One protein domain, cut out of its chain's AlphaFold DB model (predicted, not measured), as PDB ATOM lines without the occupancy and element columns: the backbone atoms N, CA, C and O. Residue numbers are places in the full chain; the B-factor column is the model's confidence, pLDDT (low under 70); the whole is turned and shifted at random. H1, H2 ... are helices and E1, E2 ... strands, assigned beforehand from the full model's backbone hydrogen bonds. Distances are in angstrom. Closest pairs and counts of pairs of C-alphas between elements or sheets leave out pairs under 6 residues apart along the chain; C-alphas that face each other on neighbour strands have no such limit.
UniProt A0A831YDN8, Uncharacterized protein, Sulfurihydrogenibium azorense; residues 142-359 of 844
ATOM      1  N   GLU A 142      -7.476  -2.568 -27.793       81.06
ATOM      2  CA  GLU A 142      -6.222  -2.158 -27.147       81.06
ATOM      3  C   GLU A 142      -5.198  -3.309 -27.085       81.06
ATOM      4  O   GLU A 142      -5.526  -4.447 -26.730       81.06
ATOM      5  N   VAL A 143      -3.943  -3.009 -27.441       83.94
ATOM      6  CA  VAL A 143      -2.818  -3.954 -27.374       83.94
ATOM      7  C   VAL A 143      -2.266  -3.954 -25.952       83.94
ATOM      8  O   VAL A 143      -1.335  -3.218 -25.624       83.94
ATOM      9  N   THR A 144      -2.855  -4.782 -25.093       86.50
ATOM     10  CA  THR A 144      -2.401  -4.946 -23.707       86.50
ATOM     11  C   THR A 144      -1.192  -5.883 -23.622       86.50
ATOM     12  O   THR A 144      -0.966  -6.727 -24.495       86.50
ATOM     13  N   LYS A 145      -0.404  -5.769 -22.540       87.94
ATOM     14  CA  LYS A 145       0.724  -6.685 -22.280       87.94
ATOM     15  C   LYS A 145       0.279  -8.149 -22.225       87.94
ATOM     16  O   LYS A 145       0.994  -9.018 -22.710       87.94
ATOM     17  N   GLU A 146      -0.902  -8.405 -21.674       89.81
ATOM     18  CA  GLU A 146      -1.494  -9.739 -21.586       89.81
ATOM     19  C   GLU A 146      -1.784 -10.327 -22.973       89.81
ATOM     20  O   GLU A 146      -1.359 -11.443 -23.270       89.81
ATOM     21  N   LYS A 147      -2.425  -9.558 -23.870       91.56
ATOM     22  CA  LYS A 147      -2.680 -10.001 -25.251       91.56
ATOM     23  C   LYS A 147      -1.378 -10.307 -25.990       91.56
ATOM     24  O   LYS A 147      -1.282 -11.332 -26.661       91.56
ATOM     25  N   VAL A 148      -0.359  -9.460 -25.828       91.25
ATOM     26  CA  VAL A 148       0.975  -9.693 -26.409       91.25
ATOM     27  C   VAL A 148       1.617 -10.962 -25.847       91.25
ATOM     28  O   VAL A 148       2.182 -11.748 -26.607       91.25
ATOM     29  N   TRP A 149       1.516 -11.191 -24.537       91.50
ATOM     30  CA  TRP A 149       2.017 -12.408 -23.900       91.50
ATOM     31  C   TRP A 149       1.318 -13.654 -24.457       91.50
ATOM     32  O   TRP A 149       1.982 -14.569 -24.942       91.50
ATOM     33  N   LYS A 150      -0.022 -13.661 -24.498       91.81
ATOM     34  CA  LYS A 150      -0.830 -14.746 -25.082       91.81
ATOM     35  C   LYS A 150      -0.448 -15.024 -26.539       91.81
ATOM     36  O   LYS A 150      -0.308 -16.183 -26.925       91.81
ATOM     37  N   ALA A 151      -0.235 -13.980 -27.337       92.44
ATOM     38  CA  ALA A 151       0.158 -14.112 -28.737       92.44
ATOM     39  C   ALA A 151       1.548 -14.747 -28.905       92.44
ATOM     40  O   ALA A 151       1.728 -15.621 -29.750       92.44
ATOM     41  N   ARG A 152       2.525 -14.369 -28.072       93.75
ATOM     42  CA  ARG A 152       3.860 -14.995 -28.073       93.75
ATOM     43  C   ARG A 152       3.795 -16.478 -27.727       93.75
ATOM     44  O   ARG A 152       4.438 -17.270 -28.406       93.75
ATOM     45  N   ARG A 153       2.970 -16.865 -26.751       92.56
ATOM     46  CA  ARG A 153       2.735 -18.285 -26.437       92.56
ATOM     47  C   ARG A 153       2.180 -19.044 -27.640       92.56
ATOM     48  O   ARG A 153       2.689 -20.102 -27.979       92.56
ATOM     49  N   GLN A 154       1.199 -18.475 -28.342       92.06
ATOM     50  CA  GLN A 154       0.661 -19.096 -29.558       92.06
ATOM     51  C   GLN A 154       1.729 -19.264 -30.648       92.06
ATOM     52  O   GLN A 154       1.775 -20.306 -31.289       92.06
ATOM     53  N   ILE A 155       2.616 -18.280 -30.839       91.44
ATOM     54  CA  ILE A 155       3.738 -18.403 -31.788       91.44
ATOM     55  C   ILE A 155       4.719 -19.500 -31.362       91.44
ATOM     56  O   ILE A 155       5.145 -20.285 -32.204       91.44
ATOM     57  N   MET A 156       5.076 -19.566 -30.079       93.88
ATOM     58  CA  MET A 156       5.944 -20.612 -29.529       93.88
ATOM     59  C   MET A 156       5.379 -22.013 -29.806       93.88
ATOM     60  O   MET A 156       6.089 -22.861 -30.347       93.88
ATOM     61  N   GLU A 157       4.088 -22.231 -29.542       90.62
ATOM     62  CA  GLU A 157       3.416 -23.501 -29.851       90.62
ATOM     63  C   GLU A 157       3.388 -23.804 -31.353       90.62
ATOM     64  O   GLU A 157       3.605 -24.943 -31.776       90.62
ATOM     65  N   LEU A 158       3.186 -22.786 -32.194       90.12
ATOM     66  CA  LEU A 158       3.253 -22.950 -33.646       90.12
ATOM     67  C   LEU A 158       4.644 -23.394 -34.105       90.12
ATOM     68  O   LEU A 158       4.750 -24.278 -34.949       90.12
ATOM     69  N   TYR A 159       5.719 -22.846 -33.535       91.81
ATOM     70  CA  TYR A 159       7.067 -23.312 -33.858       91.81
ATOM     71  C   TYR A 159       7.269 -24.776 -33.474       91.81
ATOM     72  O   TYR A 159       7.735 -25.550 -34.306       91.81
ATOM     73  N   LYS A 160       6.885 -25.169 -32.252       90.19
ATOM     74  CA  LYS A 160       7.024 -26.555 -31.770       90.19
ATOM     75  C   LYS A 160       6.289 -27.556 -32.661       90.19
ATOM     76  O   LYS A 160       6.813 -28.631 -32.957       90.19
ATOM     77  N   THR A 161       5.081 -27.195 -33.087       87.75
ATOM     78  CA  THR A 161       4.206 -28.066 -33.881       87.75
ATOM     79  C   THR A 161       4.608 -28.126 -35.352       87.75
ATOM     80  O   THR A 161       4.591 -29.206 -35.939       87.75
ATOM     81  N   MET A 162       4.993 -26.997 -35.952       87.94
ATOM     82  CA  MET A 162       5.216 -26.907 -37.399       87.94
ATOM     83  C   MET A 162       6.643 -27.223 -37.824       87.94
ATOM     84  O   MET A 162       6.851 -27.729 -38.930       87.94
ATOM     85  N   THR A 163       7.635 -26.893 -36.995       89.88
ATOM     86  CA  THR A 163       9.017 -27.038 -37.438       89.88
ATOM     87  C   THR A 163       9.410 -28.504 -37.551       89.88
ATOM     88  O   THR A 163       8.974 -29.351 -36.774       89.88
ATOM     89  N   LYS A 164      10.271 -28.828 -38.515       89.88
ATOM     90  CA  LYS A 164      10.962 -30.129 -38.561       89.88
ATOM     91  C   LYS A 164      12.358 -30.058 -37.944       89.88
ATOM     92  O   LYS A 164      13.001 -31.089 -37.778       89.88
ATOM     93  N   ASN A 165      12.832 -28.860 -37.606       92.75
ATOM     94  CA  ASN A 165      14.154 -28.662 -37.036       92.75
ATOM     95  C   ASN A 165      14.131 -28.961 -35.532       92.75
ATOM     96  O   ASN A 165      13.592 -28.180 -34.746       92.75
ATOM     97  N   GLN A 166      14.749 -30.076 -35.134       93.06
ATOM     98  CA  GLN A 166      14.771 -30.518 -33.740       93.06
ATOM     99  C   GLN A 166      15.382 -29.467 -32.803       93.06
ATOM    100  O   GLN A 166      14.815 -29.184 -31.759       93.06
ATOM    101  N   LYS A 167      16.441 -28.771 -33.230       94.06
ATOM    102  CA  LYS A 167      17.081 -27.704 -32.445       94.06
ATOM    103  C   LYS A 167      16.128 -26.541 -32.138       94.06
ATOM    104  O   LYS A 167      16.211 -25.943 -31.068       94.06
ATOM    105  N   ILE A 168      15.228 -26.207 -33.069       94.38
ATOM    106  CA  ILE A 168      14.201 -25.172 -32.863       94.38
ATOM    107  C   ILE A 168      13.091 -25.696 -31.946       94.38
ATOM    108  O   ILE A 168      12.648 -24.952 -31.070       94.38
ATOM    109  N   LYS A 169      12.672 -26.963 -32.097       94.69
ATOM    110  CA  LYS A 169      11.718 -27.593 -31.165       94.69
ATOM    111  C   LYS A 169      12.249 -27.575 -29.741       94.69
ATOM    112  O   LYS A 169      11.574 -27.051 -28.867       94.69
ATOM    113  N   ASP A 170      13.466 -28.071 -29.539       93.44
ATOM    114  CA  ASP A 170      14.103 -28.166 -28.226       93.44
ATOM    115  C   ASP A 170      14.242 -26.784 -27.579       93.44
ATOM    116  O   ASP A 170      13.946 -26.616 -26.397       93.44
ATOM    117  N   TYR A 171      14.626 -25.771 -28.365       96.31
ATOM    118  CA  TYR A 171      14.663 -24.386 -27.904       96.31
ATOM    119  C   TYR A 171      13.295 -23.922 -27.390       96.31
ATOM    120  O   TYR A 171      13.200 -23.441 -26.264       96.31
ATOM    121  N   PHE A 172      12.227 -24.072 -28.180       96.69
ATOM    122  CA  PHE A 172      10.905 -23.601 -27.762       96.69
ATOM    123  C   PHE A 172      10.275 -24.450 -26.652       96.69
ATOM    124  O   PHE A 172       9.529 -23.892 -25.854       96.69
ATOM    125  N   SER A 173      10.621 -25.734 -26.526       94.12
ATOM    126  CA  SER A 173      10.258 -26.550 -25.359       94.12
ATOM    127  C   SER A 173      10.879 -25.994 -24.073       94.12
ATOM    128  O   SER A 173      10.194 -25.850 -23.068       94.12
ATOM    129  N   LYS A 174      12.153 -25.578 -24.106       94.75
ATOM    130  CA  LYS A 174      12.794 -24.909 -22.958       94.75
ATOM    131  C   LYS A 174      12.185 -23.534 -22.666       94.75
ATOM    132  O   LYS A 174      12.001 -23.166 -21.508       94.75
ATOM    133  N   VAL A 175      11.846 -22.770 -23.708       96.44
ATOM    134  CA  VAL A 175      11.155 -21.479 -23.545       96.44
ATOM    135  C   VAL A 175       9.773 -21.661 -22.910       96.44
ATOM    136  O   VAL A 175       9.383 -20.830 -22.094       96.44
ATOM    137  N   GLU A 176       9.048 -22.734 -23.236       95.25
ATOM    138  CA  GLU A 176       7.756 -23.057 -22.621       95.25
ATOM    139  C   GLU A 176       7.888 -23.323 -21.121       95.25
ATOM    140  O   GLU A 176       7.094 -22.793 -20.345       95.25
ATOM    141  N   VAL A 177       8.920 -24.063 -20.696       92.81
ATOM    142  CA  VAL A 177       9.215 -24.279 -19.269       92.81
ATOM    143  C   VAL A 177       9.433 -22.941 -18.559       92.81
ATOM    144  O   VAL A 177       8.799 -22.673 -17.542       92.81
ATOM    145  N   ILE A 178      10.253 -22.055 -19.131       94.00
ATOM    146  CA  ILE A 178      10.500 -20.720 -18.565       94.00
ATOM    147  C   ILE A 178       9.225 -19.877 -18.522       94.00
ATOM    148  O   ILE A 178       8.979 -19.183 -17.537       94.00
ATOM    149  N   GLU A 179       8.397 -19.909 -19.568       93.75
ATOM    150  CA  GLU A 179       7.113 -19.201 -19.587       93.75
ATOM    151  C   GLU A 179       6.175 -19.704 -18.493       93.75
ATOM    152  O   GLU A 179       5.579 -18.891 -17.784       93.75
ATOM    153  N   LYS A 180       6.101 -21.026 -18.314       91.50
ATOM    154  CA  LYS A 180       5.322 -21.669 -17.258       91.50
ATOM    155  C   LYS A 180       5.808 -21.232 -15.877       91.50
ATOM    156  O   LYS A 180       4.990 -20.780 -15.081       91.50
ATOM    157  N   VAL A 181       7.120 -21.259 -15.633       91.88
ATOM    158  CA  VAL A 181       7.735 -20.792 -14.379       91.88
ATOM    159  C   VAL A 181       7.456 -19.314 -14.131       91.88
ATOM    160  O   VAL A 181       7.031 -18.947 -13.040       91.88
ATOM    161  N   MET A 182       7.604 -18.453 -15.141       91.81
ATOM    162  CA  MET A 182       7.260 -17.039 -14.991       91.81
ATOM    163  C   MET A 182       5.785 -16.859 -14.630       91.81
ATOM    164  O   MET A 182       5.459 -16.007 -13.819       91.81
ATOM    165  N   ARG A 183       4.872 -17.613 -15.240       87.62
ATOM    166  CA  ARG A 183       3.425 -17.474 -15.023       87.62
ATOM    167  C   ARG A 183       2.952 -18.061 -13.691       87.62
ATOM    168  O   ARG A 183       2.049 -17.502 -13.083       87.62
ATOM    169  N   GLU A 184       3.506 -19.190 -13.274       84.88
ATOM    170  CA  GLU A 184       3.064 -19.918 -12.080       84.88
ATOM    171  C   GLU A 184       3.877 -19.495 -10.850       84.88
ATOM    172  O   GLU A 184       3.291 -19.133  -9.835       84.88
ATOM    173  N   GLY A 185       5.205 -19.425 -10.971       75.75
ATOM    174  CA  GLY A 185       6.120 -19.102  -9.871       75.75
ATOM    175  C   GLY A 185       6.163 -17.619  -9.491       75.75
ATOM    176  O   GLY A 185       6.275 -17.292  -8.317       75.75
ATOM    177  N   LEU A 186       6.005 -16.693 -10.448       81.06
ATOM    178  CA  LEU A 186       5.970 -15.244 -10.151       81.06
ATOM    179  C   LEU A 186       4.547 -14.695  -9.960       81.06
ATOM    180  O   LEU A 186       4.374 -13.481  -9.798       81.06
ATOM    181  N   GLY A 187       3.544 -15.579  -9.983       68.69
ATOM    182  CA  GLY A 187       2.121 -15.259  -9.999       68.69
ATOM    183  C   GLY A 187       1.571 -15.032 -11.413       68.69
ATOM    184  O   GLY A 187       2.268 -14.541 -12.305       68.69
ATOM    185  N   GLY A 188       0.280 -15.341 -11.607       66.06
ATOM    186  CA  GLY A 188      -0.414 -15.361 -12.911       66.06
ATOM    187  C   GLY A 188      -0.408 -14.053 -13.718       66.06
ATOM    188  O   GLY A 188      -0.880 -14.023 -14.853       66.06
ATOM    189  N   GLU A 189       0.150 -12.976 -13.164       79.56
ATOM    190  CA  GLU A 189       0.273 -11.656 -13.780       79.56
ATOM    191  C   GLU A 189       1.725 -11.258 -14.100       79.56
ATOM    192  O   GLU A 189       2.040 -10.072 -14.201       79.56
ATOM    193  N   SER A 190       2.635 -12.214 -14.290       78.25
ATOM    194  CA  SER A 190       4.055 -11.952 -14.586       78.25
ATOM    195  C   SER A 190       4.311 -11.055 -15.805       78.25
ATOM    196  O   SER A 190       5.305 -10.328 -15.850       78.25
ATOM    197  N   TYR A 191       3.371 -10.980 -16.752       79.00
ATOM    198  CA  TYR A 191       3.391 -10.001 -17.843       79.00
ATOM    199  C   TYR A 191       3.341  -8.534 -17.360       79.00
ATOM    200  O   TYR A 191       3.707  -7.622 -18.109       79.00
ATOM    201  N   LYS A 192       2.903  -8.263 -16.123       81.75
ATOM    202  CA  LYS A 192       2.945  -6.929 -15.502       81.75
ATOM    203  C   LYS A 192       4.365  -6.552 -15.078       81.75
ATOM    204  O   LYS A 192       4.702  -5.367 -15.182       81.75
ATOM    205  N   LEU A 193       5.208  -7.530 -14.726       84.50
ATOM    206  CA  LEU A 193       6.600  -7.327 -14.319       84.50
ATOM    207  C   LEU A 193       7.460  -6.895 -15.523       84.50
ATOM    208  O   LEU A 193       7.629  -7.661 -16.477       84.50
ATOM    209  N   PRO A 194       8.023  -5.669 -15.534       83.81
ATOM    210  CA  PRO A 194       8.704  -5.139 -16.714       83.81
ATOM    211  C   PRO A 194       9.904  -5.969 -17.191       83.81
ATOM    212  O   PRO A 194      10.096  -6.086 -18.401       83.81
ATOM    213  N   ALA A 195      10.706  -6.525 -16.275       86.81
ATOM    214  CA  ALA A 195      11.900  -7.303 -16.616       86.81
ATOM    215  C   ALA A 195      11.538  -8.648 -17.276       86.81
ATOM    216  O   ALA A 195      12.037  -8.960 -18.355       86.81
ATOM    217  N   TYR A 196      10.583  -9.380 -16.705       89.44
ATOM    218  CA  TYR A 196      10.130 -10.679 -17.213       89.44
ATOM    219  C   TYR A 196       9.303 -10.556 -18.499       89.44
ATOM    220  O   TYR A 196       9.477 -11.325 -19.443       89.44
ATOM    221  N   TYR A 197       8.494  -9.498 -18.622       88.94
ATOM    222  CA  TYR A 197       7.846  -9.146 -19.889       88.94
ATOM    223  C   TYR A 197       8.848  -8.890 -21.022       88.94
ATOM    224  O   TYR A 197       8.621  -9.296 -22.169       88.94
ATOM    225  N   LYS A 198       9.970  -8.222 -20.717       90.12
ATOM    226  CA  LYS A 198      11.064  -8.037 -21.679       90.12
ATOM    227  C   LYS A 198      11.757  -9.361 -21.991       90.12
ATOM    228  O   LYS A 198      11.959  -9.628 -23.171       90.12
ATOM    229  N   LEU A 199      12.078 -10.175 -20.980       92.81
ATOM    230  CA  LEU A 199      12.699 -11.496 -21.136       92.81
ATOM    231  C   LEU A 199      11.918 -12.361 -22.129       92.81
ATOM    232  O   LEU A 199      12.483 -12.808 -23.127       92.81
ATOM    233  N   PHE A 200      10.605 -12.505 -21.936       93.44
ATOM    234  CA  PHE A 200       9.783 -13.287 -22.857       93.44
ATOM    235  C   PHE A 200       9.769 -12.694 -24.276       93.44
ATOM    236  O   PHE A 200       9.757 -13.422 -25.264       93.44
ATOM    237  N   GLY A 201       9.859 -11.367 -24.398       90.69
ATOM    238  CA  GLY A 201      10.039 -10.686 -25.682       90.69
ATOM    239  C   GLY A 201      11.420 -10.851 -26.330       90.69
ATOM    240  O   GLY A 201      11.552 -10.529 -27.506       90.69
ATOM    241  N   TYR A 202      12.442 -11.329 -25.618       92.62
ATOM    242  CA  TYR A 202      13.728 -11.726 -26.208       92.62
ATOM    243  C   TYR A 202      13.741 -13.203 -26.612       92.62
ATOM    244  O   TYR A 202      14.310 -13.536 -27.654       92.62
ATOM    245  N   LEU A 203      13.084 -14.059 -25.823       94.38
ATOM    246  CA  LEU A 203      12.946 -15.490 -26.105       94.38
ATOM    247  C   LEU A 203      11.988 -15.755 -27.278       94.38
ATOM    248  O   LEU A 203      12.281 -16.583 -28.141       94.38
ATOM    249  N   VAL A 204      10.883 -15.000 -27.348       94.06
ATOM    250  CA  VAL A 204       9.864 -15.057 -28.409       94.06
ATOM    251  C   VAL A 204       9.696 -13.659 -29.023       94.06
ATOM    252  O   VAL A 204       8.793 -12.897 -28.655       94.06
ATOM    253  N   PRO A 205      10.592 -13.266 -29.945       89.69
ATOM    254  CA  PRO A 205      10.814 -11.871 -30.309       89.69
ATOM    255  C   PRO A 205       9.834 -11.356 -31.366       89.69
ATOM    256  O   PRO A 205      10.226 -10.943 -32.455       89.69
ATOM    257  N   PHE A 206       8.550 -11.348 -31.024       87.81
ATOM    258  CA  PHE A 206       7.464 -10.879 -31.880       87.81
ATOM    259  C   PHE A 206       6.707  -9.719 -31.230       87.81
ATOM    260  O   PHE A 206       6.461  -9.706 -30.016       87.81
ATOM    261  N   ASP A 207       6.363  -8.737 -32.064       84.94
ATOM    262  CA  ASP A 207       5.536  -7.586 -31.723       84.94
ATOM    263  C   ASP A 207       4.206  -7.639 -32.467       84.94
ATOM    264  O   ASP A 207       4.097  -8.218 -33.553       84.94
ATOM    265  N   PHE A 208       3.215  -6.964 -31.894       88.25
ATOM    266  CA  PHE A 208       1.848  -6.944 -32.386       88.25
ATOM    267  C   PHE A 208       1.306  -5.522 -32.394       88.25
ATOM    268  O   PHE A 208       1.758  -4.657 -31.637       88.25
ATOM    269  N   ALA A 209       0.316  -5.294 -33.245       85.88
ATOM    270  CA  ALA A 209      -0.404  -4.040 -33.337       85.88
ATOM    271  C   ALA A 209      -1.908  -4.299 -33.442       85.88
ATOM    272  O   ALA A 209      -2.347  -5.380 -33.828       85.88
ATOM    273  N   ASN A 210      -2.684  -3.269 -33.124       85.31
ATOM    274  CA  ASN A 210      -4.101  -3.228 -33.439       85.31
ATOM    275  C   ASN A 210      -4.313  -2.394 -34.695       85.31
ATOM    276  O   ASN A 210      -3.777  -1.288 -34.811       85.31
ATOM    277  N   PHE A 211      -5.133  -2.910 -35.594       84.44
ATOM    278  CA  PHE A 211      -5.578  -2.216 -36.788       84.44
ATOM    279  C   PHE A 211      -7.090  -2.402 -36.894       84.44
ATOM    280  O   PHE A 211      -7.524  -3.531 -36.923       84.44
ATOM    281  N   GLU A 212      -7.904  -1.344 -36.882       81.31
ATOM    282  CA  GLU A 212      -9.371  -1.435 -37.098       81.31
ATOM    283  C   GLU A 212     -10.095  -2.589 -36.370       81.31
ATOM    284  O   GLU A 212     -10.928  -3.282 -36.944       81.31
ATOM    285  N   GLY A 213      -9.753  -2.816 -35.095       82.50
ATOM    286  CA  GLY A 213     -10.386  -3.861 -34.285       82.50
ATOM    287  C   GLY A 213      -9.840  -5.271 -34.525       82.50
ATOM    288  O   GLY A 213     -10.417  -6.232 -34.024       82.50
ATOM    289  N   ILE A 214      -8.716  -5.418 -35.234       87.06
ATOM    290  CA  ILE A 214      -8.019  -6.693 -35.437       87.06
ATOM    291  C   ILE A 214      -6.609  -6.688 -34.831       87.06
ATOM    292  O   ILE A 214      -5.867  -5.707 -34.922       87.06
ATOM    293  N   PHE A 215      -6.226  -7.819 -34.227       89.50
ATOM    294  CA  PHE A 215      -4.903  -8.043 -33.646       89.50
ATOM    295  C   PHE A 215      -3.965  -8.672 -34.686       89.50
ATOM    296  O   PHE A 215      -4.139  -9.824 -35.095       89.50
ATOM    297  N   VAL A 216      -2.974  -7.903 -35.137       90.06
ATOM    298  CA  VAL A 216      -2.075  -8.279 -36.236       90.06
ATOM    299  C   VAL A 216      -0.628  -8.384 -35.779       90.06
ATOM    300  O   VAL A 216      -0.182  -7.665 -34.880       90.06
ATOM    301  N   LEU A 217       0.131  -9.268 -36.428       88.62
ATOM    302  CA  LEU A 217       1.576  -9.319 -36.241       88.62
ATOM    303  C   LEU A 217       2.213  -8.064 -36.832       88.62
ATOM    304  O   LEU A 217       2.031  -7.779 -38.015       88.62
ATOM    305  N   SER A 218       2.998  -7.345 -36.029       80.75
ATOM    306  CA  SER A 218       3.635  -6.115 -36.485       80.75
ATOM    307  C   SER A 218       5.097  -6.267 -36.867       80.75
ATOM    308  O   SER A 218       5.551  -5.610 -37.802       80.75
ATOM    309  N   ARG A 219       5.857  -7.092 -36.140       77.62
ATOM    310  CA  ARG A 219       7.293  -7.263 -36.388       77.62
ATOM    311  C   ARG A 219       7.811  -8.582 -35.828       77.62
ATOM    312  O   ARG A 219       7.535  -8.918 -34.681       77.62
ATOM    313  N   ALA A 220       8.669  -9.253 -36.592       80.06
ATOM    314  CA  ALA A 220       9.550 -10.308 -36.097       80.06
ATOM    315  C   ALA A 220      10.952  -9.724 -35.819       80.06
ATOM    316  O   ALA A 220      11.694  -9.364 -36.735       80.06
ATOM    317  N   ARG A 221      11.342  -9.591 -34.547       76.88
ATOM    318  CA  ARG A 221      12.649  -9.070 -34.101       76.88
ATOM    319  C   ARG A 221      13.712 -10.173 -34.082       76.88
ATOM    320  O   ARG A 221      14.356 -10.429 -33.070       76.88
ATOM    321  N   LEU A 222      13.910 -10.838 -35.212       82.00
ATOM    322  CA  LEU A 222      14.829 -11.975 -35.314       82.00
ATOM    323  C   LEU A 222      16.245 -11.594 -35.780       82.00
ATOM    324  O   LEU A 222      17.061 -12.483 -35.955       82.00
ATOM    325  N   PHE A 223      16.565 -10.314 -36.003       71.62
ATOM    326  CA  PHE A 223      17.853  -9.882 -36.585       71.62
ATOM    327  C   PHE A 223      18.897  -9.467 -35.574       71.62
ATOM    328  O   PHE A 223      20.068  -9.815 -35.690       71.62
ATOM    329  N   GLU A 224      18.462  -8.681 -34.605       67.75
ATOM    330  CA  GLU A 224      19.342  -8.079 -33.630       67.75
ATOM    331  C   GLU A 224      18.692  -8.140 -32.262       67.75
ATOM    332  O   GLU A 224      17.464  -8.152 -32.103       67.75
ATOM    333  N   ARG A 225      19.560  -8.195 -31.267       78.44
ATOM    334  CA  ARG A 225      19.214  -8.028 -29.874       78.44
ATOM    335  C   ARG A 225      19.721  -6.652 -29.496       78.44
ATOM    336  O   ARG A 225      20.867  -6.324 -29.768       78.44
ATOM    337  N   LYS A 226      18.836  -5.832 -28.935       70.56
ATOM    338  CA  LYS A 226      19.194  -4.471 -28.514       70.56
ATOM    339  C   LYS A 226      20.130  -4.442 -27.301       70.56
ATOM    340  O   LYS A 226      20.751  -3.421 -27.048       70.56
ATOM    341  N   LYS A 227      20.203  -5.566 -26.589       80.56
ATOM    342  CA  LYS A 227      20.975  -5.757 -25.365       80.56
ATOM    343  C   LYS A 227      21.901  -6.944 -25.491       80.56
ATOM    344  O   LYS A 227      21.688  -7.790 -26.366       80.56
ATOM    345  N   THR A 228      22.869  -7.022 -24.594       86.19
ATOM    346  CA  THR A 228      23.612  -8.255 -24.339       86.19
ATOM    347  C   THR A 228      22.881  -9.133 -23.319       86.19
ATOM    348  O   THR A 228      21.903  -8.714 -22.687       86.19
ATOM    349  N   VAL A 229      23.335 -10.379 -23.176       89.44
ATOM    350  CA  VAL A 229      22.791 -11.308 -22.177       89.44
ATOM    351  C   VAL A 229      23.078 -10.786 -20.766       89.44
ATOM    352  O   VAL A 229      22.186 -10.780 -19.923       89.44
ATOM    353  N   GLU A 230      24.271 -10.239 -20.533       90.00
ATOM    354  CA  GLU A 230      24.704  -9.691 -19.243       90.00
ATOM    355  C   GLU A 230      23.841  -8.499 -18.811       90.00
ATOM    356  O   GLU A 230      23.448  -8.393 -17.649       90.00
ATOM    357  N   GLU A 231      23.493  -7.610 -19.746       87.75
ATOM    358  CA  GLU A 231      22.604  -6.478 -19.475       87.75
ATOM    359  C   GLU A 231      21.192  -6.931 -19.090       87.75
ATOM    360  O   GLU A 231      20.574  -6.342 -18.197       87.75
ATOM    361  N   LEU A 232      20.670  -7.970 -19.754       89.31
ATOM    362  CA  LEU A 232      19.358  -8.531 -19.440       89.31
ATOM    363  C   LEU A 232      19.366  -9.230 -18.073       89.31
ATOM    364  O   LEU A 232      18.462  -8.993 -17.275       89.31
ATOM    365  N   LEU A 233      20.407 -10.013 -17.773       92.06
ATOM    366  CA  LEU A 233      20.595 -10.650 -16.466       92.06
ATOM    367  C   LEU A 233      20.689  -9.613 -15.347       92.06
ATOM    368  O   LEU A 233      20.033  -9.753 -14.320       92.06
ATOM    369  N   LYS A 234      21.429  -8.522 -15.568       91.38
ATOM    370  CA  LYS A 234      21.505  -7.413 -14.612       91.38
ATOM    371  C   LYS A 234      20.144  -6.759 -14.376       91.38
ATOM    372  O   LYS A 234      19.893  -6.299 -13.271       91.38
ATOM    373  N   GLU A 235      19.263  -6.680 -15.379       89.00
ATOM    374  CA  GLU A 235      17.892  -6.186 -15.175       89.00
ATOM    375  C   GLU A 235      17.014  -7.162 -14.394       89.00
ATOM    376  O   GLU A 235      16.228  -6.704 -13.570       89.00
ATOM    377  N   LEU A 236      17.146  -8.469 -14.634       89.38
ATOM    378  CA  LEU A 236      16.386  -9.499 -13.922       89.38
ATOM    379  C   LEU A 236      16.796  -9.573 -12.445       89.38
ATOM    380  O   LEU A 236      15.937  -9.558 -11.572       89.38
ATOM    381  N   LYS A 237      18.103  -9.524 -12.162       91.31
ATOM    382  CA  LYS A 237      18.668  -9.587 -10.802       91.31
ATOM    383  C   LYS A 237      18.479  -8.313  -9.964       91.31
ATOM    384  O   LYS A 237      18.860  -8.291  -8.802       91.31
ATOM    385  N   LYS A 238      17.912  -7.232 -10.520       88.31
ATOM    386  CA  LYS A 238      17.639  -5.994  -9.756       88.31
ATOM    387  C   LYS A 238      16.575  -6.183  -8.679       88.31
ATOM    388  O   LYS A 238      16.627  -5.501  -7.663       88.31
ATOM    389  N   GLU A 239      15.597  -7.044  -8.932       81.88
ATOM    390  CA  GLU A 239      14.558  -7.402  -7.968       81.88
ATOM    391  C   GLU A 239      14.914  -8.773  -7.394       81.88
ATOM    392  O   GLU A 239      14.382  -9.786  -7.834       81.88
ATOM    393  N   GLU A 240      15.851  -8.798  -6.440       84.94
ATOM    394  CA  GLU A 240      16.450 -10.028  -5.897       84.94
ATOM    395  C   GLU A 240      15.400 -11.063  -5.470       84.94
ATOM    396  O   GLU A 240      15.493 -12.220  -5.860       84.94
ATOM    397  N   GLY A 241      14.327 -10.634  -4.793       87.44
ATOM    398  CA  GLY A 241      13.222 -11.528  -4.431       87.44
ATOM    399  C   GLY A 241      12.557 -12.194  -5.642       87.44
ATOM    400  O   GLY A 241      12.357 -13.400  -5.643       87.44
ATOM    401  N   LYS A 242      12.284 -11.443  -6.717       88.88
ATOM    402  CA  LYS A 242      11.675 -12.006  -7.935       88.88
ATOM    403  C   LYS A 242      12.638 -12.885  -8.715       88.88
ATOM    404  O   LYS A 242      12.213 -13.856  -9.340       88.88
ATOM    405  N   TRP A 243      13.920 -12.545  -8.700       91.44
ATOM    406  CA  TRP A 243      14.955 -13.384  -9.283       91.44
ATOM    407  C   TRP A 243      15.043 -14.732  -8.563       91.44
ATOM    408  O   TRP A 243      15.043 -15.760  -9.233       91.44
ATOM    409  N   ASN A 244      15.018 -14.724  -7.230       89.88
ATOM    410  CA  ASN A 244      15.047 -15.938  -6.420       89.88
ATOM    411  C   ASN A 244      13.774 -16.775  -6.620       89.88
ATOM    412  O   ASN A 244      13.890 -17.968  -6.872       89.88
ATOM    413  N   ASP A 245      12.583 -16.158  -6.633       90.44
ATOM    414  CA  ASP A 245      11.319 -16.847  -6.959       90.44
ATOM    415  C   ASP A 245      11.384 -17.521  -8.349       90.44
ATOM    416  O   ASP A 245      10.898 -18.633  -8.558       90.44
ATOM    417  N   PHE A 246      11.985 -16.835  -9.328       91.81
ATOM    418  CA  PHE A 246      12.142 -17.339 -10.691       91.81
ATOM    419  C   PHE A 246      13.124 -18.513 -10.765       91.81
ATOM    420  O   PHE A 246      12.812 -19.510 -11.414       91.81
ATOM    421  N   LEU A 247      14.287 -18.399 -10.113       91.88
ATOM    422  CA  LEU A 247      15.273 -19.479 -10.045       91.88
ATOM    423  C   LEU A 247      14.707 -20.700  -9.330       91.88
ATOM    424  O   LEU A 247      14.775 -21.790  -9.883       91.88
ATOM    425  N   PHE A 248      14.053 -20.504  -8.187       90.00
ATOM    426  CA  PHE A 248      13.386 -21.573  -7.453       90.00
ATOM    427  C   PHE A 248      12.385 -22.326  -8.341       90.00
ATOM    428  O   PHE A 248      12.380 -23.551  -8.399       90.00
ATOM    429  N   GLY A 249      11.579 -21.610  -9.129       90.62
ATOM    430  CA  GLY A 249      10.666 -22.261 -10.068       90.62
ATOM    431  C   GLY A 249      11.366 -23.064 -11.177       90.62
ATOM    432  O   GLY A 249      10.807 -24.055 -11.647       90.62
ATOM    433  N   LEU A 250      12.574 -22.673 -11.601       91.94
ATOM    434  CA  LEU A 250      13.390 -23.463 -12.533       91.94
ATOM    435  C   LEU A 250      14.021 -24.682 -11.850       91.94
ATOM    436  O   LEU A 250      14.070 -25.746 -12.461       91.94
ATOM    437  N   GLU A 251      14.460 -24.544 -10.599       90.50
ATOM    438  CA  GLU A 251      14.981 -25.643  -9.775       90.50
ATOM    439  C   GLU A 251      13.938 -26.747  -9.614       90.50
ATOM    440  O   GLU A 251      14.226 -27.905  -9.899       90.50
ATOM    441  N   GLU A 252      12.703 -26.383  -9.267       89.12
ATOM    442  CA  GLU A 252      11.588 -27.328  -9.138       89.12
ATOM    443  C   GLU A 252      11.319 -28.088 -10.445       89.12
ATOM    444  O   GLU A 252      11.044 -29.287 -10.434       89.12
ATOM    445  N   LYS A 253      11.440 -27.419 -11.598       89.31
ATOM    446  CA  LYS A 253      11.304 -28.077 -12.909       89.31
ATOM    447  C   LYS A 253      12.459 -29.025 -13.195       89.31
ATOM    448  O   LYS A 253      12.246 -30.089 -13.766       89.31
ATOM    449  N   LEU A 254      13.666 -28.659 -12.779       87.56
ATOM    450  CA  LEU A 254      14.840 -29.503 -12.923       87.56
ATOM    451  C   LEU A 254      14.737 -30.752 -12.022       87.56
ATOM    452  O   LEU A 254      15.060 -31.851 -12.463       87.56
ATOM    453  N   ILE A 255      14.210 -30.609 -10.802       87.00
ATOM    454  CA  ILE A 255      13.915 -31.729  -9.895       87.00
ATOM    455  C   ILE A 255      12.856 -32.656 -10.502       87.00
ATOM    456  O   ILE A 255      13.071 -33.865 -10.543       87.00
ATOM    457  N   GLU A 256      11.755 -32.115 -11.037       87.31
ATOM    458  CA  GLU A 256      10.734 -32.910 -11.743       87.31
ATOM    459  C   GLU A 256      11.346 -33.740 -12.887       87.31
ATOM    460  O   GLU A 256      11.038 -34.922 -13.036       87.31
ATOM    461  N   GLU A 257      12.236 -33.146 -13.685       87.00
ATOM    462  CA  GLU A 257      12.910 -33.852 -14.777       87.00
ATOM    463  C   GLU A 257      13.857 -34.955 -14.278       87.00
ATOM    464  O   GLU A 257      13.913 -36.024 -14.890       87.00
ATOM    465  N   LEU A 258      14.583 -34.716 -13.179       85.81
ATOM    466  CA  LEU A 258      15.443 -35.720 -12.547       85.81
ATOM    467  C   LEU A 258      14.613 -36.895 -12.019       85.81
ATOM    468  O   LEU A 258      14.963 -38.048 -12.261       85.81
ATOM    469  N   LEU A 259      13.500 -36.610 -11.340       86.50
ATOM    470  CA  LEU A 259      12.582 -37.615 -10.804       86.50
ATOM    471  C   LEU A 259      11.942 -38.461 -11.913       86.50
ATOM    472  O   LEU A 259      11.872 -39.681 -11.786       86.50
ATOM    473  N   GLU A 260      11.545 -37.856 -13.032       85.62
ATOM    474  CA  GLU A 260      11.038 -38.594 -14.198       85.62
ATOM    475  C   GLU A 260      12.107 -39.471 -14.866       85.62
ATOM    476  O   GLU A 260      11.821 -40.564 -15.364       85.62
ATOM    477  N   GLU A 261      13.363 -39.026 -14.887       85.31
ATOM    478  CA  GLU A 261      14.466 -39.848 -15.383       85.31
ATOM    479  C   GLU A 261      14.773 -41.012 -14.433       85.31
ATOM    480  O   GLU A 261      14.956 -42.143 -14.888       85.31
ATOM    481  N   LEU A 262      14.724 -40.769 -13.120       84.12
ATOM    482  CA  LEU A 262      14.819 -41.810 -12.098       84.12
ATOM    483  C   LEU A 262      13.696 -42.830 -12.258       84.12
ATOM    484  O   LEU A 262      13.981 -44.011 -12.413       84.12
ATOM    485  N   LYS A 263      12.438 -42.395 -12.353       85.25
ATOM    486  CA  LYS A 263      11.277 -43.266 -12.583       85.25
ATOM    487  C   LYS A 263      11.484 -44.230 -13.754       85.25
ATOM    488  O   LYS A 263      11.200 -45.418 -13.628       85.25
ATOM    489  N   LYS A 264      12.031 -43.743 -14.874       84.31
ATOM    490  CA  LYS A 264      12.327 -44.561 -16.065       84.31
ATOM    491  C   LYS A 264      13.462 -45.561 -15.857       84.31
ATOM    492  O   LYS A 264      13.463 -46.607 -16.502       84.31
ATOM    493  N   LEU A 265      14.447 -45.226 -15.027       82.25
ATOM    494  CA  LEU A 265      15.645 -46.038 -14.812       82.25
ATOM    495  C   LEU A 265      15.508 -47.022 -13.640       82.25
ATOM    496  O   LEU A 265      16.159 -48.065 -13.666       82.25
ATOM    497  N   SER A 266      14.680 -46.711 -12.641       76.44
ATOM    498  CA  SER A 266      14.537 -47.478 -11.397       76.44
ATOM    499  C   SER A 266      13.112 -47.958 -11.088       76.44
ATOM    500  O   SER A 266      12.914 -48.556 -10.035       76.44
ATOM    501  N   ASN A 267      12.138 -47.772 -11.995       75.56
ATOM    502  CA  ASN A 267      10.737 -48.211 -11.840       75.56
ATOM    503  C   ASN A 267      10.085 -47.756 -10.517       75.56
ATOM    504  O   ASN A 267       9.374 -48.526  -9.873       75.56
ATOM    505  N   LEU A 268      10.342 -46.516 -10.100       78.44
ATOM    506  CA  LEU A 268       9.741 -45.950  -8.888       78.44
ATOM    507  C   LEU A 268       8.223 -45.771  -9.038       78.44
ATOM    508  O   LEU A 268       7.737 -45.368 -10.099       78.44
ATOM    509  N   GLU A 269       7.491 -46.048  -7.959       82.12
ATOM    510  CA  GLU A 269       6.060 -45.754  -7.843       82.12
ATOM    511  C   GLU A 269       5.826 -44.247  -7.641       82.12
ATOM    512  O   GLU A 269       6.694 -43.537  -7.135       82.12
ATOM    513  N   GLU A 270       4.649 -43.751  -8.034       78.62
ATOM    514  CA  GLU A 270       4.330 -42.312  -8.008       78.62
ATOM    515  C   GLU A 270       4.387 -41.717  -6.592       78.62
ATOM    516  O   GLU A 270       4.929 -40.631  -6.409       78.62
ATOM    517  N   GLU A 271       3.909 -42.459  -5.587       78.31
ATOM    518  CA  GLU A 271       3.912 -42.033  -4.177       78.31
ATOM    519  C   GLU A 271       5.339 -41.798  -3.654       78.31
ATOM    520  O   GLU A 271       5.602 -40.828  -2.947       78.31
ATOM    521  N   ALA A 272       6.297 -42.631  -4.074       78.31
ATOM    522  CA  ALA A 272       7.699 -42.464  -3.700       78.31
ATOM    523  C   ALA A 272       8.342 -41.237  -4.368       78.31
ATOM    524  O   ALA A 272       9.271 -40.652  -3.817       78.31
ATOM    525  N   LEU A 273       7.874 -40.832  -5.553       80.12
ATOM    526  CA  LEU A 273       8.384 -39.646  -6.246       80.12
ATOM    527  C   LEU A 273       7.877 -38.350  -5.609       80.12
ATOM    528  O   LEU A 273       8.636 -37.383  -5.556       80.12
ATOM    529  N   GLU A 274       6.636 -38.325  -5.111       78.94
ATOM    530  CA  GLU A 274       6.106 -37.181  -4.356       78.94
ATOM    531  C   GLU A 274       6.887 -36.967  -3.054       78.94
ATOM    532  O   GLU A 274       7.350 -35.855  -2.796       78.94
ATOM    533  N   ASP A 275       7.161 -38.040  -2.308       82.88
ATOM    534  CA  ASP A 275       7.955 -37.986  -1.075       82.88
ATOM    535  C   ASP A 275       9.380 -37.447  -1.293       82.88
ATOM    536  O   ASP A 275       9.903 -36.701  -0.463       82.88
ATOM    537  N   LEU A 276      10.022 -37.816  -2.407       83.69
ATOM    538  CA  LEU A 276      11.355 -37.323  -2.777       83.69
ATOM    539  C   LEU A 276      11.328 -35.882  -3.292       83.69
ATOM    540  O   LEU A 276      12.347 -35.197  -3.280       83.69
ATOM    541  N   ARG A 277      10.185 -35.416  -3.788       81.50
ATOM    542  CA  ARG A 277      10.043 -34.058  -4.306       81.50
ATOM    543  C   ARG A 277       9.931 -33.029  -3.185       81.50
ATOM    544  O   ARG A 277      10.465 -31.930  -3.318       81.50
ATOM    545  N   GLU A 278       9.226 -33.367  -2.110       79.88
ATOM    546  CA  GLU A 278       8.961 -32.442  -1.001       79.88
ATOM    547  C   GLU A 278      10.138 -32.310  -0.022       79.88
ATOM    548  O   GLU A 278      10.253 -31.294   0.666       79.88
ATOM    549  N   ASP A 279      11.031 -33.302   0.016       81.75
ATOM    550  CA  ASP A 279      12.109 -33.396   0.999       81.75
ATOM    551  C   ASP A 279      13.479 -33.570   0.319       81.75
ATOM    552  O   ASP A 279      13.815 -34.620  -0.235       81.75
ATOM    553  N   GLU A 280      14.290 -32.508   0.369       79.56
ATOM    554  CA  GLU A 280      15.632 -32.492  -0.221       79.56
ATOM    555  C   GLU A 280      16.564 -33.521   0.424       79.56
ATOM    556  O   GLU A 280      17.369 -34.135  -0.283       79.56
ATOM    557  N   ASP A 281      16.467 -33.722   1.739       81.12
ATOM    558  CA  ASP A 281      17.333 -34.654   2.454       81.12
ATOM    559  C   ASP A 281      17.006 -36.087   2.038       81.12
ATOM    560  O   ASP A 281      17.923 -36.866   1.760       81.12
ATOM    561  N   LYS A 282      15.716 -36.409   1.862       83.88
ATOM    562  CA  LYS A 282      15.294 -37.697   1.287       83.88
ATOM    563  C   LYS A 282      15.752 -37.862  -0.157       83.88
ATOM    564  O   LYS A 282      16.250 -38.931  -0.505       83.88
ATOM    565  N   LEU A 283      15.628 -36.833  -1.003       83.56
ATOM    566  CA  LEU A 283      16.126 -36.890  -2.383       83.56
ATOM    567  C   LEU A 283      17.632 -37.149  -2.418       83.56
ATOM    568  O   LEU A 283      18.109 -37.991  -3.179       83.56
ATOM    569  N   LYS A 284      18.389 -36.452  -1.571       82.62
ATOM    570  CA  LYS A 284      19.838 -36.605  -1.461       82.62
ATOM    571  C   LYS A 284      20.218 -37.994  -0.953       82.62
ATOM    572  O   LYS A 284      21.098 -38.624  -1.541       82.62
ATOM    573  N   GLU A 285      19.558 -38.485   0.092       83.12
ATOM    574  CA  GLU A 285      19.764 -39.835   0.623       83.12
ATOM    575  C   GLU A 285      19.439 -40.900  -0.431       83.12
ATOM    576  O   GLU A 285      20.222 -41.827  -0.647       83.12
ATOM    577  N   PHE A 286      18.335 -40.731  -1.158       84.94
ATOM    578  CA  PHE A 286      17.945 -41.623  -2.240       84.94
ATOM    579  C   PHE A 286      18.994 -41.660  -3.358       84.94
ATOM    580  O   PHE A 286      19.420 -42.739  -3.765       84.94
ATOM    581  N   LEU A 287      19.477 -40.496  -3.809       82.75
ATOM    582  CA  LEU A 287      20.526 -40.392  -4.829       82.75
ATOM    583  C   LEU A 287      21.856 -41.026  -4.386       82.75
ATOM    584  O   LEU A 287      22.560 -41.605  -5.214       82.75
ATOM    585  N   LEU A 288      22.204 -40.938  -3.096       82.00
ATOM    586  CA  LEU A 288      23.402 -41.569  -2.526       82.00
ATOM    587  C   LEU A 288      23.300 -43.100  -2.460       82.00
ATOM    588  O   LEU A 288      24.329 -43.771  -2.518       82.00
ATOM    589  N   ASN A 289      22.080 -43.631  -2.365       82.44
ATOM    590  CA  ASN A 289      21.786 -45.059  -2.234       82.44
ATOM    591  C   ASN A 289      21.329 -45.719  -3.550       82.44
ATOM    592  O   ASN A 289      20.923 -46.885  -3.547       82.44
ATOM    593  N   LEU A 290      21.389 -45.004  -4.679       82.81
ATOM    594  CA  LEU A 290      21.104 -45.572  -5.998       82.81
ATOM    595  C   LEU A 290      22.042 -46.742  -6.309       82.81
ATOM    596  O   LEU A 290      23.234 -46.709  -6.000       82.81
ATOM    597  N   ASN A 291      21.513 -47.764  -6.985       82.25
ATOM    598  CA  ASN A 291      22.346 -48.862  -7.460       82.25
ATOM    599  C   ASN A 291      23.417 -48.346  -8.450       82.25
ATOM    600  O   ASN A 291      23.216 -47.352  -9.155       82.25
ATOM    601  N   GLU A 292      24.571 -49.019  -8.504       79.94
ATOM    602  CA  GLU A 292      25.708 -48.556  -9.315       79.94
ATOM    603  C   GLU A 292      25.368 -48.462 -10.811       79.94
ATOM    604  O   GLU A 292      25.852 -47.563 -11.496       79.94
ATOM    605  N   GLU A 293      24.490 -49.333 -11.321       82.19
ATOM    606  CA  GLU A 293      24.094 -49.343 -12.732       82.19
ATOM    607  C   GLU A 293      23.269 -48.104 -13.130       82.19
ATOM    608  O   GLU A 293      23.523 -47.489 -14.168       82.19
ATOM    609  N   VAL A 294      22.284 -47.713 -12.316       81.25
ATOM    610  CA  VAL A 294      21.454 -46.516 -12.533       81.25
ATOM    611  C   VAL A 294      22.285 -45.259 -12.304       81.25
ATOM    612  O   VAL A 294      22.183 -44.314 -13.087       81.25
ATOM    613  N   LEU A 295      23.158 -45.261 -11.293       79.88
ATOM    614  CA  LEU A 295      24.054 -44.142 -11.020       79.88
ATOM    615  C   LEU A 295      25.030 -43.894 -12.180       79.88
ATOM    616  O   LEU A 295      25.225 -42.743 -12.569       79.88
ATOM    617  N   GLU A 296      25.611 -44.942 -12.772       80.50
ATOM    618  CA  GLU A 296      26.461 -44.815 -13.962       80.50
ATOM    619  C   GLU A 296      25.682 -44.305 -15.180       80.50
ATOM    620  O   GLU A 296      26.146 -43.394 -15.867       80.50
ATOM    621  N   LYS A 297      24.457 -44.801 -15.411       82.75
ATOM    622  CA  LYS A 297      23.587 -44.288 -16.488       82.75
ATOM    623  C   LYS A 297      23.278 -42.799 -16.309       82.75
ATOM    624  O   LYS A 297      23.372 -42.037 -17.272       82.75
ATOM    625  N   LEU A 298      22.988 -42.354 -15.087       80.81
ATOM    626  CA  LEU A 298      22.749 -40.940 -14.792       80.81
ATOM    627  C   LEU A 298      24.026 -40.090 -14.879       80.81
ATOM    628  O   LEU A 298      23.976 -38.968 -15.380       80.81
ATOM    629  N   LYS A 299      25.191 -40.604 -14.470       80.12
ATOM    630  CA  LYS A 299      26.486 -39.913 -14.633       80.12
ATOM    631  C   LYS A 299      26.929 -39.794 -16.094       80.12
ATOM    632  O   LYS A 299      27.748 -38.934 -16.414       80.12
ATOM    633  N   GLN A 300      26.383 -40.623 -16.978       78.44
ATOM    634  CA  GLN A 300      26.563 -40.527 -18.429       78.44
ATOM    635  C   GLN A 300      25.511 -39.621 -19.105       78.44
ATOM    636  O   GLN A 300      25.602 -39.368 -20.306       78.44
ATOM    637  N   SER A 301      24.542 -39.103 -18.343       81.19
ATOM    638  CA  SER A 301      23.477 -38.204 -18.806       81.19
ATOM    639  C   SER A 301      23.798 -36.719 -18.539       81.19
ATOM    640  O   SER A 301      24.901 -36.355 -18.121       81.19
ATOM    641  N   LYS A 302      22.803 -35.837 -18.728       80.31
ATOM    642  CA  LYS A 302      22.901 -34.403 -18.398       80.31
ATOM    643  C   LYS A 302      23.058 -34.111 -16.894       80.31
ATOM    644  O   LYS A 302      23.427 -32.993 -16.538       80.31
ATOM    645  N   TRP A 303      22.811 -35.102 -16.031       84.06
ATOM    646  CA  TRP A 303      22.865 -34.990 -14.567       84.06
ATOM    647  C   TRP A 303      24.264 -35.151 -13.969       84.06
ATOM    648  O   TRP A 303      24.436 -34.967 -12.765       84.06
ATOM    649  N   LYS A 304      25.276 -35.463 -14.789       81.81
ATOM    650  CA  LYS A 304      26.653 -35.720 -14.344       81.81
ATOM    651  C   LYS A 304      27.185 -34.686 -13.348       81.81
ATOM    652  O   LYS A 304      27.721 -35.075 -12.317       81.81
ATOM    653  N   ASP A 305      27.016 -33.400 -13.644       76.31
ATOM    654  CA  ASP A 305      27.578 -32.306 -12.837       76.31
ATOM    655  C   ASP A 305      26.886 -32.168 -11.469       76.31
ATOM    656  O   ASP A 305      27.493 -31.732 -10.494       76.31
ATOM    657  N   ILE A 306      25.616 -32.574 -11.380       79.44
ATOM    658  CA  ILE A 306      24.873 -32.618 -10.115       79.44
ATOM    659  C   ILE A 306      25.337 -33.829  -9.287       79.44
ATOM    660  O   ILE A 306      25.518 -33.725  -8.072       79.44
ATOM    661  N   LEU A 307      25.598 -34.959  -9.952       76.31
ATOM    662  CA  LEU A 307      25.869 -36.254  -9.319       76.31
ATOM    663  C   LEU A 307      27.351 -36.535  -9.015       76.31
ATOM    664  O   LEU A 307      27.641 -37.476  -8.274       76.31
ATOM    665  N   SER A 308      28.300 -35.773  -9.572       71.75
ATOM    666  CA  SER A 308      29.737 -36.079  -9.466       71.75
ATOM    667  C   SER A 308      30.307 -35.939  -8.050       71.75
ATOM    668  O   SER A 308      31.244 -36.661  -7.735       71.75
ATOM    669  N   ASP A 309      29.704 -35.101  -7.194       66.75
ATOM    670  CA  ASP A 309      30.188 -34.794  -5.832       66.75
ATOM    671  C   ASP A 309      29.044 -34.660  -4.798       66.75
ATOM    672  O   ASP A 309      28.995 -33.704  -4.024       66.75
ATOM    673  N   LEU A 310      28.068 -35.575  -4.787       68.50
ATOM    674  CA  LEU A 310      26.897 -35.520  -3.878       68.50
ATOM    675  C   LEU A 310      27.242 -35.443  -2.369       68.50
ATOM    676  O   LEU A 310      26.375 -35.114  -1.562       68.50
ATOM    677  N   LYS A 311      28.490 -35.745  -1.984       63.91
ATOM    678  CA  LYS A 311      28.946 -35.817  -0.586       63.91
ATOM    679  C   LYS A 311      29.364 -34.470   0.027       63.91
ATOM    680  O   LYS A 311      29.239 -34.337   1.238       63.91
ATOM    681  N   ASP A 312      29.787 -33.486  -0.775       56.91
ATOM    682  CA  ASP A 312      30.462 -32.264  -0.282       56.91
ATOM    683  C   ASP A 312      29.676 -30.947  -0.482       56.91
ATOM    684  O   ASP A 312      30.152 -29.882  -0.098       56.91
ATOM    685  N   SER A 313      28.462 -30.979  -1.051       58.28
ATOM    686  CA  SER A 313      27.624 -29.779  -1.241       58.28
ATOM    687  C   SER A 313      26.158 -29.993  -0.841       58.28
ATOM    688  O   SER A 313      25.661 -31.127  -0.819       58.28
ATOM    689  N   GLU A 314      25.437 -28.900  -0.583       73.31
ATOM    690  CA  GLU A 314      23.968 -28.896  -0.564       73.31
ATOM    691  C   GLU A 314      23.450 -29.200  -1.983       73.31
ATOM    692  O   GLU A 314      23.978 -28.690  -2.979       73.31
ATOM    693  N   LEU A 315      22.486 -30.118  -2.097       78.94
ATOM    694  CA  LEU A 315      21.987 -30.616  -3.383       78.94
ATOM    695  C   LEU A 315      21.270 -29.488  -4.136       78.94
ATOM    696  O   LEU A 315      21.514 -29.293  -5.331       78.94
ATOM    697  N   ARG A 316      20.477 -28.681  -3.421       78.56
ATOM    698  CA  ARG A 316      19.820 -27.486  -3.958       78.56
ATOM    699  C   ARG A 316      20.790 -26.462  -4.519       78.56
ATOM    700  O   ARG A 316      20.512 -25.928  -5.583       78.56
ATOM    701  N   GLU A 317      21.944 -26.219  -3.897       82.81
ATOM    702  CA  GLU A 317      22.910 -25.249  -4.435       82.81
ATOM    703  C   GLU A 317      23.409 -25.673  -5.829       82.81
ATOM    704  O   GLU A 317      23.542 -24.850  -6.739       82.81
ATOM    705  N   LYS A 318      23.641 -26.975  -6.034       83.94
ATOM    706  CA  LYS A 318      24.026 -27.521  -7.345       83.94
ATOM    707  C   LYS A 318      22.894 -27.462  -8.361       83.94
ATOM    708  O   LYS A 318      23.142 -27.097  -9.510       83.94
ATOM    709  N   ILE A 319      21.674 -27.800  -7.950       85.38
ATOM    710  CA  ILE A 319      20.477 -27.709  -8.798       85.38
ATOM    711  C   ILE A 319      20.236 -26.252  -9.207       85.38
ATOM    712  O   ILE A 319      20.026 -25.988 -10.386       85.38
ATOM    713  N   SER A 320      20.368 -25.308  -8.275       85.50
ATOM    714  CA  SER A 320      20.246 -23.866  -8.508       85.50
ATOM    715  C   SER A 320      21.275 -23.361  -9.514       85.50
ATOM    716  O   SER A 320      20.915 -22.752 -10.525       85.50
ATOM    717  N   LYS A 321      22.558 -23.710  -9.323       88.00
ATOM    718  CA  LYS A 321      23.623 -23.391 -10.287       88.00
ATOM    719  C   LYS A 321      23.327 -23.974 -11.664       88.00
ATOM    720  O   LYS A 321      23.432 -23.260 -12.657       88.00
ATOM    721  N   LYS A 322      22.900 -25.238 -11.737       88.88
ATOM    722  CA  LYS A 322      22.553 -25.887 -13.007       88.88
ATOM    723  C   LYS A 322      21.358 -25.212 -13.685       88.88
ATOM    724  O   LYS A 322      21.405 -24.978 -14.890       88.88
ATOM    725  N   ALA A 323      20.317 -24.860 -12.933       90.00
ATOM    726  CA  ALA A 323      19.138 -24.164 -13.440       90.00
ATOM    727  C   ALA A 323      19.497 -22.774 -13.992       90.00
ATOM    728  O   ALA A 323      19.080 -22.412 -15.098       90.00
ATOM    729  N   GLU A 324      20.323 -22.014 -13.267       92.62
ATOM    730  CA  GLU A 324      20.836 -20.727 -13.737       92.62
ATOM    731  C   GLU A 324      21.700 -20.893 -14.999       92.62
ATOM    732  O   GLU A 324      21.513 -20.163 -15.976       92.62
ATOM    733  N   GLU A 325      22.600 -21.878 -15.033       92.62
ATOM    734  CA  GLU A 325      23.431 -22.188 -16.201       92.62
ATOM    735  C   GLU A 325      22.593 -22.567 -17.428       92.62
ATOM    736  O   GLU A 325      22.840 -22.065 -18.529       92.62
ATOM    737  N   GLU A 326      21.580 -23.424 -17.276       92.00
ATOM    738  CA  GLU A 326      20.682 -23.806 -18.368       92.00
ATOM    739  C   GLU A 326      19.878 -22.613 -18.894       92.00
ATOM    740  O   GLU A 326      19.740 -22.444 -20.113       92.00
ATOM    741  N   PHE A 327      19.415 -21.739 -17.999       95.25
ATOM    742  CA  PHE A 327      18.750 -20.494 -18.367       95.25
ATOM    743  C   PHE A 327      19.679 -19.550 -19.144       95.25
ATOM    744  O   PHE A 327      19.303 -19.036 -20.204       95.25
ATOM    745  N   ILE A 328      20.911 -19.349 -18.666       95.44
ATOM    746  CA  ILE A 328      21.920 -18.521 -19.340       95.44
ATOM    747  C   ILE A 328      22.278 -19.112 -20.706       95.44
ATOM    748  O   ILE A 328      22.379 -18.374 -21.687       95.44
ATOM    749  N   ASN A 329      22.406 -20.435 -20.818       94.81
ATOM    750  CA  ASN A 329      22.656 -21.113 -22.089       94.81
ATOM    751  C   ASN A 329      21.513 -20.903 -23.086       94.81
ATOM    752  O   ASN A 329      21.766 -20.623 -24.263       94.81
ATOM    753  N   LEU A 330      20.259 -20.960 -22.629       95.56
ATOM    754  CA  LEU A 330      19.112 -20.647 -23.475       95.56
ATOM    755  C   LEU A 330      19.121 -19.180 -23.926       95.56
ATOM    756  O   LEU A 330      18.862 -18.898 -25.097       95.56
ATOM    757  N   LEU A 331      19.451 -18.244 -23.031       95.06
ATOM    758  CA  LEU A 331      19.616 -16.834 -23.384       95.06
ATOM    759  C   LEU A 331      20.732 -16.637 -24.411       95.06
ATOM    760  O   LEU A 331      20.525 -15.965 -25.421       95.06
ATOM    761  N   ASN A 332      21.886 -17.268 -24.216       94.88
ATOM    762  CA  ASN A 332      22.993 -17.233 -25.168       94.88
ATOM    763  C   ASN A 332      22.565 -17.768 -26.537       94.88
ATOM    764  O   ASN A 332      22.851 -17.144 -27.561       94.88
ATOM    765  N   GLN A 333      21.808 -18.868 -26.574       94.44
ATOM    766  CA  GLN A 333      21.224 -19.384 -27.809       94.44
ATOM    767  C   GLN A 333      20.250 -18.374 -28.437       94.44
ATOM    768  O   GLN A 333      20.366 -18.078 -29.626       94.44
ATOM    769  N   ALA A 334      19.351 -17.774 -27.652       92.31
ATOM    770  CA  ALA A 334      18.395 -16.765 -28.112       92.31
ATOM    771  C   ALA A 334      19.064 -15.490 -28.663       92.31
ATOM    772  O   ALA A 334      18.414 -14.720 -29.377       92.31
ATOM    773  N   PHE A 335      20.332 -15.239 -28.327       92.62
ATOM    774  CA  PHE A 335      21.121 -14.086 -28.774       92.62
ATOM    775  C   PHE A 335      22.178 -14.464 -29.828       92.62
ATOM    776  O   PHE A 335      22.787 -13.582 -30.439       92.62
ATOM    777  N   ASN A 336      22.360 -15.757 -30.105       91.19
ATOM    778  CA  ASN A 336      23.319 -16.257 -31.078       91.19
ATOM    779  C   ASN A 336      22.896 -15.904 -32.516       91.19
ATOM    780  O   ASN A 336      21.794 -16.226 -32.963       91.19
ATOM    781  N   LYS A 337      23.795 -15.270 -33.278       86.62
ATOM    782  CA  LYS A 337      23.507 -14.792 -34.642       86.62
ATOM    783  C   LYS A 337      23.141 -15.909 -35.626       86.62
ATOM    784  O   LYS A 337      22.257 -15.691 -36.456       86.62
ATOM    785  N   GLU A 338      23.783 -17.072 -35.526       89.31
ATOM    786  CA  GLU A 338      23.518 -18.224 -36.400       89.31
ATOM    787  C   GLU A 338      22.196 -18.902 -36.041       89.31
ATOM    788  O   GLU A 338      21.382 -19.166 -36.922       89.31
ATOM    789  N   PHE A 339      21.903 -19.084 -34.751       91.06
ATOM    790  CA  PHE A 339      20.595 -19.600 -34.338       91.06
ATOM    791  C   PHE A 339      19.455 -18.662 -34.751       91.06
ATOM    792  O   PHE A 339      18.428 -19.097 -35.267       91.06
ATOM    793  N   LEU A 340      19.655 -17.349 -34.617       88.12
ATOM    794  CA  LEU A 340      18.710 -16.367 -35.136       88.12
ATOM    795  C   LEU A 340      18.541 -16.473 -36.652       88.12
ATOM    796  O   LEU A 340      17.428 -16.318 -37.146       88.12
ATOM    797  N   LYS A 341      19.609 -16.771 -37.399       86.00
ATOM    798  CA  LYS A 341      19.534 -17.037 -38.840       86.00
ATOM    799  C   LYS A 341      18.648 -18.244 -39.142       86.00
ATOM    800  O   LYS A 341      17.786 -18.135 -40.010       86.00
ATOM    801  N   GLU A 342      18.803 -19.337 -38.404       90.06
ATOM    802  CA  GLU A 342      17.950 -20.528 -38.522       90.06
ATOM    803  C   GLU A 342      16.479 -20.210 -38.215       90.06
ATOM    804  O   GLU A 342      15.604 -20.511 -39.029       90.06
ATOM    805  N   LEU A 343      16.200 -19.513 -37.105       89.62
ATOM    806  CA  LEU A 343      14.840 -19.094 -36.741       89.62
ATOM    807  C   LEU A 343      14.182 -18.221 -37.815       89.62
ATOM    808  O   LEU A 343      12.976 -18.330 -38.043       89.62
ATOM    809  N   ARG A 344      14.954 -17.355 -38.489       86.56
ATOM    810  CA  ARG A 344      14.452 -16.528 -39.597       86.56
ATOM    811  C   ARG A 344      14.062 -17.366 -40.812       86.56
ATOM    812  O   ARG A 344      13.006 -17.111 -41.392       86.56
ATOM    813  N   LYS A 345      14.879 -18.360 -41.188       86.06
ATOM    814  CA  LYS A 345      14.558 -19.277 -42.299       86.06
ATOM    815  C   LYS A 345      13.273 -20.038 -42.003       86.06
ATOM    816  O   LYS A 345      12.392 -20.122 -42.856       86.06
ATOM    817  N   GLU A 346      13.143 -20.513 -40.770       88.81
ATOM    818  CA  GLU A 346      11.955 -21.237 -40.338       88.81
ATOM    819  C   GLU A 346      10.713 -20.343 -40.322       88.81
ATOM    820  O   GLU A 346       9.679 -20.714 -40.874       88.81
ATOM    821  N   TRP A 347      10.833 -19.116 -39.801       86.94
ATOM    822  CA  TRP A 347       9.744 -18.140 -39.836       86.94
ATOM    823  C   TRP A 347       9.262 -17.873 -41.266       86.94
ATOM    824  O   TRP A 347       8.059 -17.881 -41.508       86.94
ATOM    825  N   LYS A 348      10.180 -17.694 -42.232       82.06
ATOM    826  CA  LYS A 348       9.836 -17.502 -43.658       82.06
ATOM    827  C   LYS A 348       8.986 -18.652 -44.202       82.06
ATOM    828  O   LYS A 348       8.095 -18.434 -45.019       82.06
ATOM    829  N   ASN A 349       9.278 -19.882 -43.794       84.62
ATOM    830  CA  ASN A 349       8.516 -21.047 -44.233       84.62
ATOM    831  C   ASN A 349       7.140 -21.087 -43.562       84.62
ATOM    832  O   ASN A 349       6.134 -21.277 -44.243       84.62
ATOM    833  N   MET A 350       7.081 -20.816 -42.258       87.19
ATOM    834  CA  MET A 350       5.823 -20.765 -41.514       87.19
ATOM    835  C   MET A 350       4.880 -19.677 -42.038       87.19
ATOM    836  O   MET A 350       3.695 -19.944 -42.217       87.19
ATOM    837  N   THR A 351       5.375 -18.477 -42.372       83.56
ATOM    838  CA  THR A 351       4.525 -17.412 -42.937       83.56
ATOM    839  C   THR A 351       3.869 -17.826 -44.248       83.56
ATOM    840  O   THR A 351       2.694 -17.524 -44.458       83.56
ATOM    841  N   LYS A 352       4.574 -18.570 -45.110       81.88
ATOM    842  CA  LYS A 352       3.993 -19.127 -46.342       81.88
ATOM    843  C   LYS A 352       2.859 -20.106 -46.037       81.88
ATOM    844  O   LYS A 352       1.833 -20.054 -46.708       81.88
ATOM    845  N   GLU A 353       3.021 -20.962 -45.033       85.62
ATOM    846  CA  GLU A 353       1.978 -21.903 -44.607       85.62
ATOM    847  C   GLU A 353       0.772 -21.192 -43.972       85.62
ATOM    848  O   GLU A 353      -0.372 -21.537 -44.264       85.62
ATOM    849  N   PHE A 354       0.990 -20.128 -43.196       87.06
ATOM    850  CA  PHE A 354      -0.109 -19.313 -42.662       87.06
ATOM    851  C   PHE A 354      -0.933 -18.649 -43.764       87.06
ATOM    852  O   PHE A 354      -2.158 -18.642 -43.700       87.06
ATOM    853  N   ILE A 355      -0.281 -18.147 -44.814       83.56
ATOM    854  CA  ILE A 355      -0.978 -17.562 -45.966       83.56
ATOM    855  C   ILE A 355      -1.744 -18.628 -46.765       83.56
ATOM    856  O   ILE A 355      -2.805 -18.338 -47.314       83.56
ATOM    857  N   LYS A 356      -1.247 -19.872 -46.818       84.19
ATOM    858  CA  LYS A 356      -1.972 -21.022 -47.394       84.19
ATOM    859  C   LYS A 356      -3.196 -21.448 -46.596       84.19
ATOM    860  O   LYS A 356      -3.998 -22.209 -47.130       84.19
ATOM    861  N   GLY A 357      -3.372 -20.921 -45.387       81.00
ATOM    862  CA  GLY A 357      -4.485 -21.275 -44.520       81.00
ATOM    863  C   GLY A 357      -4.281 -22.617 -43.825       81.00
ATOM    864  O   GLY A 357      -5.264 -23.266 -43.499       81.00
ATOM    865  N   SER A 358      -3.033 -23.041 -43.589       81.56
ATOM    866  CA  SER A 358      -2.739 -24.315 -42.914       81.56
ATOM    867  C   SER A 358      -3.198 -24.342 -41.440       81.56
ATOM    868  O   SER A 358      -3.343 -25.418 -40.874       81.56
ATOM    869  N   TYR A 359      -3.450 -23.175 -40.821       82.56
ATOM    870  CA  TYR A 359      -3.876 -23.033 -39.414       82.56
ATOM    871  C   TYR A 359      -4.940 -21.934 -39.229       82.56
ATOM    872  O   TYR A 359      -4.707 -20.966 -38.494       82.56
TER     873      TYR A 359
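This is residues 142 to 359 of the 844 residues of an uncharacterized protein of Sulfurihydrogenibium azorense (UniProt A0A831YDN8). An elongated, mostly helical model has a body at one end and a head of short helices at the other, joined by two long helices, H5 and H10, which cross. In the body H1, H2 and H3 lie side by side, a hairpin of E1 and E2 is beside H1, and H11 runs across the end where H1 turns into H2; H6, H7, H8 and H9 make the head. The printed part has 218 residues, with eleven named helices and two named strands in the order H1 H2 H3 E1 E2 H4 H5 H6 H7 H8 H9 H10 H11, and its sheet, E1 - E2, is antiparallel. The whole is compact, with a radius of gyration of the C-alphas of 19.7 A, and spans 63 by 38 by 33 A.

H1, residues 145 to 162, begins at C-alpha 145 (0.724, -6.685, -22.280) and is 25.6 A long. H2, residues 166 to 185, measures 27.8 A, and H3 is residues 194 to 203. E1 is residues 206 to 211 and E2 214 to 220. After H4, residues 229 to 236, H5 covers residues 240 to 266 over 37.9 A. H6, residues 270 to 278, H7, 280 to 288, H8, 292 to 299, and H9, 304 to 307, are short. H10, residues 315 to 335, measures 30.3 A; H11, residues 337 to 356, measures 29.2 A and ends at C-alpha 356 (-1.972, -21.022, -47.394).

H1, H2 and H3 form an up and down bundle, each helix running against the one before. H1 and H2, a hairpin, touch at Lys 160 and Lys 169, their closest C-alphas, 4.8 A apart. H2 and H3 only just touch, with 3 pairs of C-alphas within 8 A, closest at Val 175 and Leu 203, 6.8 A. In the hairpin E1 and E2, N 209 and O 216 are within hydrogen-bond range at 2.9 A. The closest C-alphas of H1 and E1 are those of Val 148 and Phe 208, 6.6 A. H10, the hub, touches five helices: H3, H4, H5, H7 and H9. It is about perpendicular to H5, at 76 degrees, closest at Glu 251 and Ser 320, 5.7 A. H5 and H6 touch, H6 and H7 touch only at the corner, and so do H8 and H9. H11 is close to H1 but not clearly touching, closest at Met 162 and Met 350, 7.4 A. Every O i to N i+4 pair is within hydrogen-bond range in H1 to H8 and H10; H11 has 15 of 16, and H9 is too short for such a pair.

The two C-alphas farthest apart, those of Glu 212 and Glu 292, are 65.0 A apart. The printed part has no cut and no long link. Its mean pLDDT is 85.7; residues 187 to 188, 224 and 309 to 313 are under 70.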